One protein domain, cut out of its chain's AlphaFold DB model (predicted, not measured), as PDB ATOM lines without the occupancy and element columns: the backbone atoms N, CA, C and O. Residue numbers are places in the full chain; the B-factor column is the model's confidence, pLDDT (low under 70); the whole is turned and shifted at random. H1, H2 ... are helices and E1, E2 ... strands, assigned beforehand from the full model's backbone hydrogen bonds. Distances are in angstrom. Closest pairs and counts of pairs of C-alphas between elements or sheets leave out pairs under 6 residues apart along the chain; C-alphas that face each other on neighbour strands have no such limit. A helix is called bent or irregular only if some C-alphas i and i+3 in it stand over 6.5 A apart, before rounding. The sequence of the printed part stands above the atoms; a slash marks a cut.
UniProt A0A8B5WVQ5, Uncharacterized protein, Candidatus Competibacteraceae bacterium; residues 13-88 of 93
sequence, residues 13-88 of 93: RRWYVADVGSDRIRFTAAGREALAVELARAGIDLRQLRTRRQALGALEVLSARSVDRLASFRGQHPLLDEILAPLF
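AT A GLANCE: This is residues 13 to 88 of the 93 residues of an uncharacterized protein of Candidatus Competibacteraceae bacterium (UniProt A0A8B5WVQ5). A long helix, H2, runs along a slim rod, with a small two-stranded hairpin, E1 and E2, near its first residues and H3 folding back loosely near its last ones. H1 slants from the hairpin toward H2 and meets it partway along with residues 38 to 39. The printed part has 76 residues with two named strands and three named helices, in the order E1, E2, H1, H2, H3; the sheet has the order E1 - E2, antiparallel, and the class is mostly helix. The whole is loose, with a radius of gyration of the C-alphas of 15.8 A and spans of 50 by 20 by 18 A.

IN THESE COORDINATES: Find C-alpha 16 at (32.240, 17.200, 26.411), where strand E1, residues 16 to 18, begins. Strand E2 holds residues 25 to 27. Helix H1 follows as residues 29 to 41, 18.8 A from first to last C-alpha; it is irregular, with C-alphas 34 and 37 7.4 A apart. Look next at C-alpha 52 at (31.754, 8.178, 24.601); from there helix H2, residues 52 to 72, runs 30.1 A to C-alpha 72 at (56.735, 2.511, 40.352). Helix H3, residues 78 to 88, is 15.1 A long and ends at C-alpha 88, (46.985, -0.018, 46.658); it is irregular too, with C-alphas 83 and 86 7.1 A apart.

HOW THE PARTS SIT: Start at the hairpin of E1 and E2, antiparallel neighbours whose directions stand at 162 degrees. Look there for N 17 and O 26, and for N 26 and O 17, each pair 2.8 A apart and within hydrogen-bond range. From the sheet to H1, the closest C-alphas of E1 and H1 are those of Tyr 16 and Gly 31, 6.2 A apart. From the sheet to H2, the closest C-alphas of E2 and H2 are those of Ile 25 and Arg 52, 6.0 A apart. H1 touches H2 with residues 38 to 39 alone, and H2 touches H1 with residues 58 to 62 alone; their closest C-alphas are those of Leu 39 and Leu 62, 6.5 A apart. These two run the same way at a steep tilt of 51 degrees. H3 and H2 are close but not clearly touching, the closest C-alphas being those of Leu 70 and Leu 84, 7.6 A apart. They run opposite ways at a shallow tilt of 32 degrees, only just short of steep. H3 is apart from E1, E2 and H1. Every O i to N i+4 pair is within hydrogen-bond range in H2, against 7 of 9 in H1 and 4 of 7 in H3.

THE WHOLE: The two C-alphas farthest apart are those of Gly 21 and Pro 78, 51.4 A. The printed part has no cut and no long link; the links E2 to H1 and H2 to H3 are tight. The mean pLDDT of the printed part is 90.6, and residue 13 is the one printed residue under 70.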
ATOM      1  N   ARG A  13      30.751  17.207  33.460       66.25
ATOM      2  CA  ARG A  13      29.709  17.454  32.448       66.25
ATOM      3  C   ARG A  13      30.039  18.634  31.528       66.25
ATOM      4  O   ARG A  13      29.377  18.798  30.511       66.25
ATOM      5  N   ARG A  14      31.048  19.455  31.852       79.69
ATOM      6  CA  ARG A  14      31.527  20.557  30.998       79.69
ATOM      7  C   ARG A  14      32.632  20.138  30.033       79.69
ATOM      8  O   ARG A  14      33.009  20.947  29.190       79.69
ATOM      9  N   TRP A  15      33.173  18.924  30.138       87.94
ATOM     10  CA  TRP A  15      34.338  18.509  29.344       87.94
ATOM     11  C   TRP A  15      33.972  18.030  27.937       87.94
ATOM     12  O   TRP A  15      34.786  18.118  27.017       87.94
ATOM     13  N   TYR A  16      32.735  17.586  27.727       91.56
ATOM     14  CA  TYR A  16      32.240  17.200  26.411       91.56
ATOM     15  C   TYR A  16      30.755  17.520  26.246       91.56
ATOM     16  O   TYR A  16      30.007  17.626  27.214       91.56
ATOM     17  N   VAL A  17      30.335  17.646  24.992       92.00
ATOM     18  CA  VAL A  17      28.934  17.698  24.572       92.00
ATOM     19  C   VAL A  17      28.605  16.368  23.903       92.00
ATOM     20  O   VAL A  17      29.317  15.959  22.985       92.00
ATOM     21  N   ALA A  18      27.561  15.688  24.377       91.56
ATOM     22  CA  ALA A  18      27.020  14.495  23.731       91.56
ATOM     23  C   ALA A  18      26.001  14.887  22.660       91.56
ATOM     24  O   ALA A  18      25.222  15.820  22.857       91.56
ATOM     25  N   ASP A  19      26.003  14.165  21.548       91.56
ATOM     26  CA  ASP A  19      24.947  14.255  20.546       91.56
ATOM     27  C   ASP A  19      23.745  13.401  20.978       91.56
ATOM     28  O   ASP A  19      23.905  12.259  21.413       91.56
ATOM     29  N   VAL A  20      22.535  13.950  20.897       85.50
ATOM     30  CA  VAL A  20      21.334  13.277  21.406       85.50
ATOM     31  C   VAL A  20      20.926  12.175  20.429       85.50
ATOM     32  O   VAL A  20      20.766  12.414  19.239       85.50
ATOM     33  N   GLY A  21      20.749  10.953  20.934       87.31
ATOM     34  CA  GLY A  21      20.371   9.800  20.108       87.31
ATOM     35  C   GLY A  21      21.542   9.101  19.409       87.31
ATOM     36  O   GLY A  21      21.313   8.189  18.619       87.31
ATOM     37  N   SER A  22      22.792   9.472  19.709       91.81
ATOM     38  CA  SER A  22      23.974   8.716  19.276       91.81
ATOM     39  C   SER A  22      25.033   8.622  20.377       91.81
ATOM     40  O   SER A  22      24.970   9.323  21.382       91.81
ATOM     41  N   ASP A  23      26.039   7.764  20.189       92.88
ATOM     42  CA  ASP A  23      27.187   7.667  21.107       92.88
ATOM     43  C   ASP A  23      28.263   8.738  20.836       92.88
ATOM     44  O   ASP A  23      29.370   8.684  21.377       92.88
ATOM     45  N   ARG A  24      27.997   9.702  19.944       96.06
ATOM     46  CA  ARG A  24      28.993  10.696  19.539       96.06
ATOM     47  C   ARG A  24      29.157  11.781  20.592       96.06
ATOM     48  O   ARG A  24      28.192  12.279  21.163       96.06
ATOM     49  N   ILE A  25      30.403  12.200  20.781       94.56
ATOM     50  CA  ILE A  25      30.755  13.309  21.662       94.56
ATOM     51  C   ILE A  25      31.666  14.305  20.948       94.56
ATOM     52  O   ILE A  25      32.381  13.977  19.998       94.56
ATOM     53  N   ARG A  26      31.669  15.540  21.443       94.00
ATOM     54  CA  ARG A  26      32.632  16.578  21.070       94.00
ATOM     55  C   ARG A  26      33.213  17.176  22.338       94.00
ATOM     56  O   ARG A  26      32.475  17.723  23.152       94.00
ATOM     57  N   PHE A  27      34.528  17.097  22.496       94.12
ATOM     58  CA  PHE A  27      35.199  17.744  23.619       94.12
ATOM     59  C   PHE A  27      35.041  19.261  23.535       94.12
ATOM     60  O   PHE A  27      35.202  19.855  22.463       94.12
ATOM     61  N   THR A  28      34.741  19.889  24.667       93.75
ATOM     62  CA  THR A  28      34.714  21.350  24.795       93.75
ATOM     63  C   THR A  28      36.140  21.901  24.844       93.75
ATOM     64  O   THR A  28      37.106  21.143  24.899       93.75
ATOM     65  N   ALA A  29      36.299  23.226  24.815       92.06
ATOM     66  CA  ALA A  29      37.612  23.838  25.024       92.06
ATOM     67  C   ALA A  29      38.219  23.425  26.378       92.06
ATOM     68  O   ALA A  29      39.345  22.941  26.400       92.06
ATOM     69  N   ALA A  30      37.429  23.489  27.454       89.75
ATOM     70  CA  ALA A  30      37.854  23.083  28.794       89.75
ATOM     71  C   ALA A  30      38.238  21.594  28.868       89.75
ATOM     72  O   ALA A  30      39.263  21.250  29.442       89.75
ATOM     73  N   GLY A  31      37.462  20.700  28.240       91.19
ATOM     74  CA  GLY A  31      37.810  19.276  28.208       91.19
ATOM     75  C   GLY A  31      39.093  18.992  27.428       91.19
ATOM     76  O   GLY A  31      39.868  18.122  27.813       91.19
ATOM     77  N   ARG A  32      39.352  19.743  26.348       93.31
ATOM     78  CA  ARG A  32      40.623  19.649  25.616       93.31
ATOM     79  C   ARG A  32      41.792  20.136  26.459       93.31
ATOM     80  O   ARG A  32      42.809  19.461  26.490       93.31
ATOM     81  N   GLU A  33      41.650  21.275  27.122       91.19
ATOM     82  CA  GLU A  33      42.689  21.836  27.987       91.19
ATOM     83  C   GLU A  33      43.040  20.884  29.135       91.19
ATOM     84  O   GLU A  33      44.213  20.596  29.352       91.19
ATOM     85  N   ALA A  34      42.027  20.313  29.792       88.75
ATOM     86  CA  ALA A  34      42.222  19.398  30.909       88.75
ATOM     87  C   ALA A  34      42.849  18.049  30.503       88.75
ATOM     88  O   ALA A  34      43.633  17.488  31.262       88.75
ATOM     89  N   LEU A  35      42.500  17.502  29.329       91.44
ATOM     90  CA  LEU A  35      42.823  16.109  28.987       91.44
ATOM     91  C   LEU A  35      43.875  15.938  27.889       91.44
ATOM     92  O   LEU A  35      44.494  14.878  27.819       91.44
ATOM     93  N   ALA A  36      44.082  16.922  27.007       93.38
ATOM     94  CA  ALA A  36      44.907  16.717  25.816       93.38
ATOM     95  C   ALA A  36      46.359  16.363  26.159       93.38
ATOM     96  O   ALA A  36      46.930  15.489  25.514       93.38
ATOM     97  N   VAL A  37      46.941  17.006  27.175       92.62
ATOM     98  CA  VAL A  37      48.330  16.753  27.585       92.62
ATOM     99  C   VAL A  37      48.485  15.347  28.156       92.62
ATOM    100  O   VAL A  37      49.375  14.609  27.736       92.62
ATOM    101  N   GLU A  38      47.615  14.954  29.084       92.00
ATOM    102  CA  GLU A  38      47.725  13.650  29.741       92.00
ATOM    103  C   GLU A  38      47.426  12.497  28.777       92.00
ATOM    104  O   GLU A  38      48.169  11.516  28.730       92.00
ATOM    105  N   LEU A  39      46.418  12.642  27.913       94.38
ATOM    106  CA  LEU A  39      46.152  11.657  26.863       94.38
ATOM    107  C   LEU A  39      47.300  11.576  25.850       94.38
ATOM    108  O   LEU A  39      47.691  10.472  25.475       94.38
ATOM    109  N   ALA A  40      47.912  12.700  25.469       94.56
ATOM    110  CA  ALA A  40      49.076  12.688  24.583       94.56
ATOM    111  C   ALA A  40      50.277  11.973  25.220       94.56
ATOM    112  O   ALA A  40      50.953  11.198  24.544       94.56
ATOM    113  N   ARG A  41      50.511  12.144  26.530       91.19
ATOM    114  CA  ARG A  41      51.512  11.358  27.281       91.19
ATOM    115  C   ARG A  41      51.179   9.865  27.297       91.19
ATOM    116  O   ARG A  41      52.084   9.032  27.313       91.19
ATOM    117  N   ALA A  42      49.894   9.517  27.248       90.25
ATOM    118  CA  ALA A  42      49.434   8.146  27.061       90.25
ATOM    119  C   ALA A  42      49.509   7.656  25.593       90.25
ATOM    120  O   ALA A  42      49.215   6.492  25.320       90.25
ATOM    121  N   GLY A  43      49.944   8.495  24.645       93.88
ATOM    122  CA  GLY A  43      50.000   8.177  23.212       93.88
ATOM    123  C   GLY A  43      48.643   8.248  22.504       93.88
ATOM    124  O   GLY A  43      48.488   7.683  21.425       93.88
ATOM    125  N   ILE A  44      47.656   8.912  23.104       95.75
ATOM    126  CA  ILE A  44      46.282   9.006  22.608       95.75
ATOM    127  C   ILE A  44      46.019  10.434  22.126       95.75
ATOM    128  O   ILE A  44      46.054  11.387  22.905       95.75
ATOM    129  N   ASP A  45      45.695  10.594  20.842       94.69
ATOM    130  CA  ASP A  45      45.236  11.880  20.312       94.69
ATOM    131  C   ASP A  45      43.743  12.072  20.605       94.69
ATOM    132  O   ASP A  45      42.873  11.433  20.006       94.69
ATOM    133  N   LEU A  46      43.433  13.013  21.501       93.25
ATOM    134  CA  LEU A  46      42.062  13.372  21.868       93.25
ATOM    135  C   LEU A  46      41.201  13.749  20.648       93.25
ATOM    136  O   LEU A  46      39.988  13.533  20.661       93.25
ATOM    137  N   ARG A  47      41.789  14.268  19.558       92.44
ATOM    138  CA  ARG A  47      41.051  14.614  18.327       92.44
ATOM    139  C   ARG A  47      40.490  13.387  17.609       92.44
ATOM    140  O   ARG A  47      39.569  13.538  16.805       92.44
ATOM    141  N   GLN A  48      41.009  12.195  17.888       94.38
ATOM    142  CA  GLN A  48      40.537  10.936  17.309       94.38
ATOM    143  C   GLN A  48      39.381  10.315  18.106       94.38
ATOM    144  O   GLN A  48      38.673   9.448  17.596       94.38
ATOM    145  N   LEU A  49      39.133  10.790  19.329       96.00
ATOM    146  CA  LEU A  49      38.064  10.304  20.194       96.00
ATOM    147  C   LEU A  49      36.738  10.970  19.799       96.00
ATOM    148  O   LEU A  49      36.510  12.156  20.050       96.00
ATOM    149  N   ARG A  50      35.862  10.212  19.133       95.56
ATOM    150  CA  ARG A  50      34.579  10.709  18.598       95.56
ATOM    151  C   ARG A  50      33.363  10.178  19.334       95.56
ATOM    152  O   ARG A  50      32.271  10.706  19.139       95.56
ATOM    153  N   THR A  51      33.538   9.144  20.146       95.88
ATOM    154  CA  THR A  51      32.448   8.465  20.852       95.88
ATOM    155  C   THR A  51      32.700   8.413  22.348       95.88
ATOM    156  O   THR A  51      33.854   8.457  22.788       95.88
ATOM    157  N   ARG A  52      31.633   8.304  23.145       92.44
ATOM    158  CA  ARG A  52      31.754   8.178  24.601       92.44
ATOM    159  C   ARG A  52      32.528   6.920  24.968       92.44
ATOM    160  O   ARG A  52      33.401   6.990  25.824       92.44
ATOM    161  N   ARG A  53      32.274   5.804  24.279       93.75
ATOM    162  CA  ARG A  53      33.014   4.554  24.492       93.75
ATOM    163  C   ARG A  53      34.516   4.714  24.251       93.75
ATOM    164  O   ARG A  53      35.307   4.261  25.070       93.75
ATOM    165  N   GLN A  54      34.919   5.381  23.167       95.88
ATOM    166  CA  GLN A  54      36.340   5.663  22.909       95.88
ATOM    167  C   GLN A  54      36.952   6.549  23.995       95.88
ATOM    168  O   GLN A  54      38.074   6.298  24.422       95.88
ATOM    169  N   ALA A  55      36.226   7.574  24.443       93.88
ATOM    170  CA  ALA A  55      36.706   8.453  25.501       93.88
ATOM    171  C   ALA A  55      36.869   7.722  26.837       93.88
ATOM    172  O   ALA A  55      37.888   7.905  27.492       93.88
ATOM    173  N   LEU A  56      35.916   6.867  27.214       93.25
ATOM    174  CA  LEU A  56      36.019   6.050  28.423       93.25
ATOM    175  C   LEU A  56      37.209   5.091  28.350       93.25
ATOM    176  O   LEU A  56      38.038   5.113  29.250       93.25
ATOM    177  N   GLY A  57      37.371   4.359  27.243       95.75
ATOM    178  CA  GLY A  57      38.530   3.479  27.066       95.75
ATOM    179  C   GLY A  57      39.865   4.234  27.102       95.75
ATOM    180  O   GLY A  57      40.841   3.757  27.671       95.75
ATOM    181  N   ALA A  58      39.921   5.453  26.557       95.19
ATOM    182  CA  ALA A  58      41.112   6.294  26.650       95.19
ATOM    183  C   ALA A  58      41.418   6.729  28.095       95.19
ATOM    184  O   ALA A  58      42.582   6.756  28.496       95.19
ATOM    185  N   LEU A  59      40.386   7.052  28.879       93.12
ATOM    186  CA  LEU A  59      40.528   7.399  30.293       93.12
ATOM    187  C   LEU A  59      40.926   6.190  31.145       93.12
ATOM    188  O   LEU A  59      41.742   6.348  32.046       93.12
ATOM    189  N   GLU A  60      40.425   4.994  30.840       94.38
ATOM    190  CA  GLU A  60      40.850   3.744  31.485       94.38
ATOM    191  C   GLU A  60      42.341   3.485  31.248       94.38
ATOM    192  O   GLU A  60      43.084   3.247  32.198       94.38
ATOM    193  N   VAL A  61      42.817   3.629  30.004       94.44
ATOM    194  CA  VAL A  61      44.250   3.499  29.679       94.44
ATOM    195  C   VAL A  61      45.087   4.546  30.417       94.44
ATOM    196  O   VAL A  61      46.150   4.226  30.951       94.44
ATOM    197  N   LEU A  62      44.627   5.799  30.463       93.19
ATOM    198  CA  LEU A  62      45.316   6.863  31.192       93.19
ATOM    199  C   LEU A  62      45.359   6.585  32.703       93.19
ATOM    200  O   LEU A  62      46.391   6.811  33.340       93.19
ATOM    201  N   SER A  63      44.259   6.085  33.266       91.12
ATOM    202  CA  SER A  63      44.148   5.729  34.679       91.12
ATOM    203  C   SER A  63      45.098   4.589  35.025       91.12
ATOM    204  O   SER A  63      45.908   4.760  35.933       91.12
ATOM    205  N   ALA A  64      45.096   3.500  34.250       90.56
ATOM    206  CA  ALA A  64      46.012   2.378  34.441       90.56
ATOM    207  C   ALA A  64      47.478   2.832  34.415       90.56
ATOM    208  O   ALA A  64      48.222   2.567  35.351       90.56
ATOM    209  N   ARG A  65      47.877   3.642  33.424       91.56
ATOM    210  CA  ARG A  65      49.249   4.181  33.360       91.56
ATOM    211  C   ARG A  65      49.604   5.084  34.536       91.56
ATOM    212  O   ARG A  65      50.758   5.114  34.960       91.56
ATOM    213  N   SER A  66      48.645   5.862  35.026       89.50
ATOM    214  CA  SER A  66      48.850   6.716  36.197       89.50
ATOM    215  C   SER A  66      49.060   5.870  37.450       89.50
ATOM    216  O   SER A  66      49.982   6.148  38.212       89.50
ATOM    217  N   VAL A  67      48.268   4.808  37.618       89.62
ATOM    218  CA  VAL A  67      48.414   3.834  38.706       89.62
ATOM    219  C   VAL A  67      49.754   3.107  38.607       89.62
ATOM    220  O   VAL A  67      50.485   3.086  39.592       89.62
ATOM    221  N   ASP A  68      50.148   2.621  37.427       90.56
ATOM    222  CA  ASP A  68      51.448   1.966  37.206       90.56
ATOM    223  C   ASP A  68      52.619   2.899  37.539       90.56
ATOM    224  O   ASP A  68      53.595   2.507  38.180       90.56
ATOM    225  N   ARG A  69      52.520   4.173  37.138       89.50
ATOM    226  CA  ARG A  69      53.525   5.184  37.482       89.50
ATOM    227  C   ARG A  69      53.580   5.408  38.991       89.50
ATOM    228  O   ARG A  69      54.678   5.483  39.530       89.50
ATOM    229  N   LEU A  70      52.441   5.513  39.671       89.75
ATOM    230  CA  LEU A  70      52.406   5.653  41.130       89.75
ATOM    231  C   LEU A  70      53.001   4.421  41.821       89.75
ATOM    232  O   LEU A  70      53.828   4.567  42.716       89.75
ATOM    233  N   ALA A  71      52.668   3.221  41.348       88.19
ATOM    234  CA  ALA A  71      53.217   1.969  41.852       88.19
ATOM    235  C   ALA A  71      54.741   1.901  41.672       88.19
ATOM    236  O   ALA A  71      55.434   1.394  42.547       88.19
ATOM    237  N   SER A  72      55.285   2.476  40.590       90.12
ATOM    238  CA  SER A  72      56.735   2.511  40.352       90.12
ATOM    239  C   SER A  72      57.525   3.271  41.425       90.12
ATOM    240  O   SER A  72      58.718   3.021  41.584       90.12
ATOM    241  N   PHE A  73      56.875   4.165  42.179       88.44
ATOM    242  CA  PHE A  73      57.491   4.900  43.285       88.44
ATOM    243  C   PHE A  73      57.501   4.131  44.613       88.44
ATOM    244  O   PHE A  73      58.148   4.576  45.564       88.44
ATOM    245  N   ARG A  74      56.816   2.982  44.690       85.50
ATOM    246  CA  ARG A  74      56.799   2.146  45.895       85.50
ATOM    247  C   ARG A  74      58.205   1.636  46.223       85.50
ATOM    248  O   ARG A  74      58.967   1.273  45.330       85.50
ATOM    249  N   GLY A  75      58.551   1.612  47.505       85.31
ATOM    250  CA  GLY A  75      59.852   1.185  48.018       85.31
ATOM    251  C   GLY A  75      60.988   2.185  47.795       85.31
ATOM    252  O   GLY A  75      62.111   1.923  48.224       85.31
ATOM    253  N   GLN A  76      60.736   3.328  47.140       89.06
ATOM    254  CA  GLN A  76      61.766   4.347  46.905       89.06
ATOM    255  C   GLN A  76      61.963   5.276  48.109       89.06
ATOM    256  O   GLN A  76      63.060   5.801  48.300       89.06
ATOM    257  N   HIS A  77      60.920   5.507  48.916       87.69
ATOM    258  CA  HIS A  77      61.004   6.362  50.099       87.69
ATOM    259  C   HIS A  77      59.914   6.014  51.133       87.69
ATOM    260  O   HIS A  77      58.737   6.028  50.773       87.69
ATOM    261  N   PRO A  78      60.250   5.830  52.428       87.62
ATOM    262  CA  PRO A  78      59.286   5.401  53.452       87.62
ATOM    263  C   PRO A  78      58.047   6.301  53.575       87.62
ATOM    264  O   PRO A  78      56.925   5.818  53.632       87.62
ATOM    265  N   LEU A  79      58.238   7.626  53.546       88.56
ATOM    266  CA  LEU A  79      57.125   8.585  53.612       88.56
ATOM    267  C   LEU A  79      56.246   8.556  52.352       88.56
ATOM    268  O   LEU A  79      55.051   8.821  52.421       88.56
ATOM    269  N   LEU A  80      56.828   8.239  51.192       85.69
ATOM    270  CA  LEU A  80      56.056   8.118  49.958       85.69
ATOM    271  C   LEU A  80      55.245   6.821  49.969       85.69
ATOM    272  O   LEU A  80      54.094   6.824  49.544       85.69
ATOM    273  N   ASP A  81      55.804   5.744  50.521       86.62
ATOM    274  CA  ASP A  81      55.094   4.480  50.712       86.62
ATOM    275  C   ASP A  81      53.891   4.621  51.638       86.62
ATOM    276  O   ASP A  81      52.835   4.074  51.323       86.62
ATOM    277  N   GLU A  82      54.023   5.386  52.724       88.81
ATOM    278  CA  GLU A  82      52.923   5.696  53.643       88.81
ATOM    279  C   GLU A  82      51.795   6.468  52.940       88.81
ATOM    280  O   GLU A  82      50.623   6.127  53.087       88.81
ATOM    281  N   ILE A  83      52.139   7.461  52.111       88.31
ATOM    282  CA  ILE A  83      51.158   8.232  51.327       88.31
ATOM    283  C   ILE A  83      50.465   7.357  50.275       88.31
ATOM    284  O   ILE A  83      49.275   7.530  50.012       88.31
ATOM    285  N   LEU A  84      51.206   6.448  49.641       87.56
ATOM    286  CA  LEU A  84      50.696   5.616  48.554       87.56
ATOM    287  C   LEU A  84      49.926   4.384  49.044       87.56
ATOM    288  O   LEU A  84      49.080   3.900  48.298       87.56
ATOM    289  N   ALA A  85      50.190   3.874  50.250       86.38
ATOM    290  CA  ALA A  85      49.588   2.638  50.768       86.38
ATOM    291  C   ALA A  85      48.051   2.574  50.617       86.38
ATOM    292  O   ALA A  85      47.571   1.614  50.013       86.38
ATOM    293  N   PRO A  86      47.269   3.617  50.973       87.38
ATOM    294  CA  PRO A  86      45.809   3.570  50.851       87.38
ATOM    295  C   PRO A  86      45.276   3.444  49.416       87.38
ATOM    296  O   PRO A  86      44.097   3.168  49.227       87.38
ATOM    297  N   LEU A  87      46.103   3.710  48.398       81.50
ATOM    298  CA  LEU A  87      45.712   3.599  46.988       81.50
ATOM    299  C   LEU A  87      45.860   2.176  46.437       81.50
ATOM    300  O   LEU A  87      45.307   1.884  45.379       81.50
ATOM    301  N   PHE A  88      46.634   1.328  47.114       80.50
ATOM    302  CA  PHE A  88      46.985  -0.018  46.658       80.50
ATOM    303  C   PHE A  88      46.546  -1.116  47.624       80.50
ATOM    304  O   PHE A  88      46.477  -2.275  47.220       80.50
TER     305      PHE A  88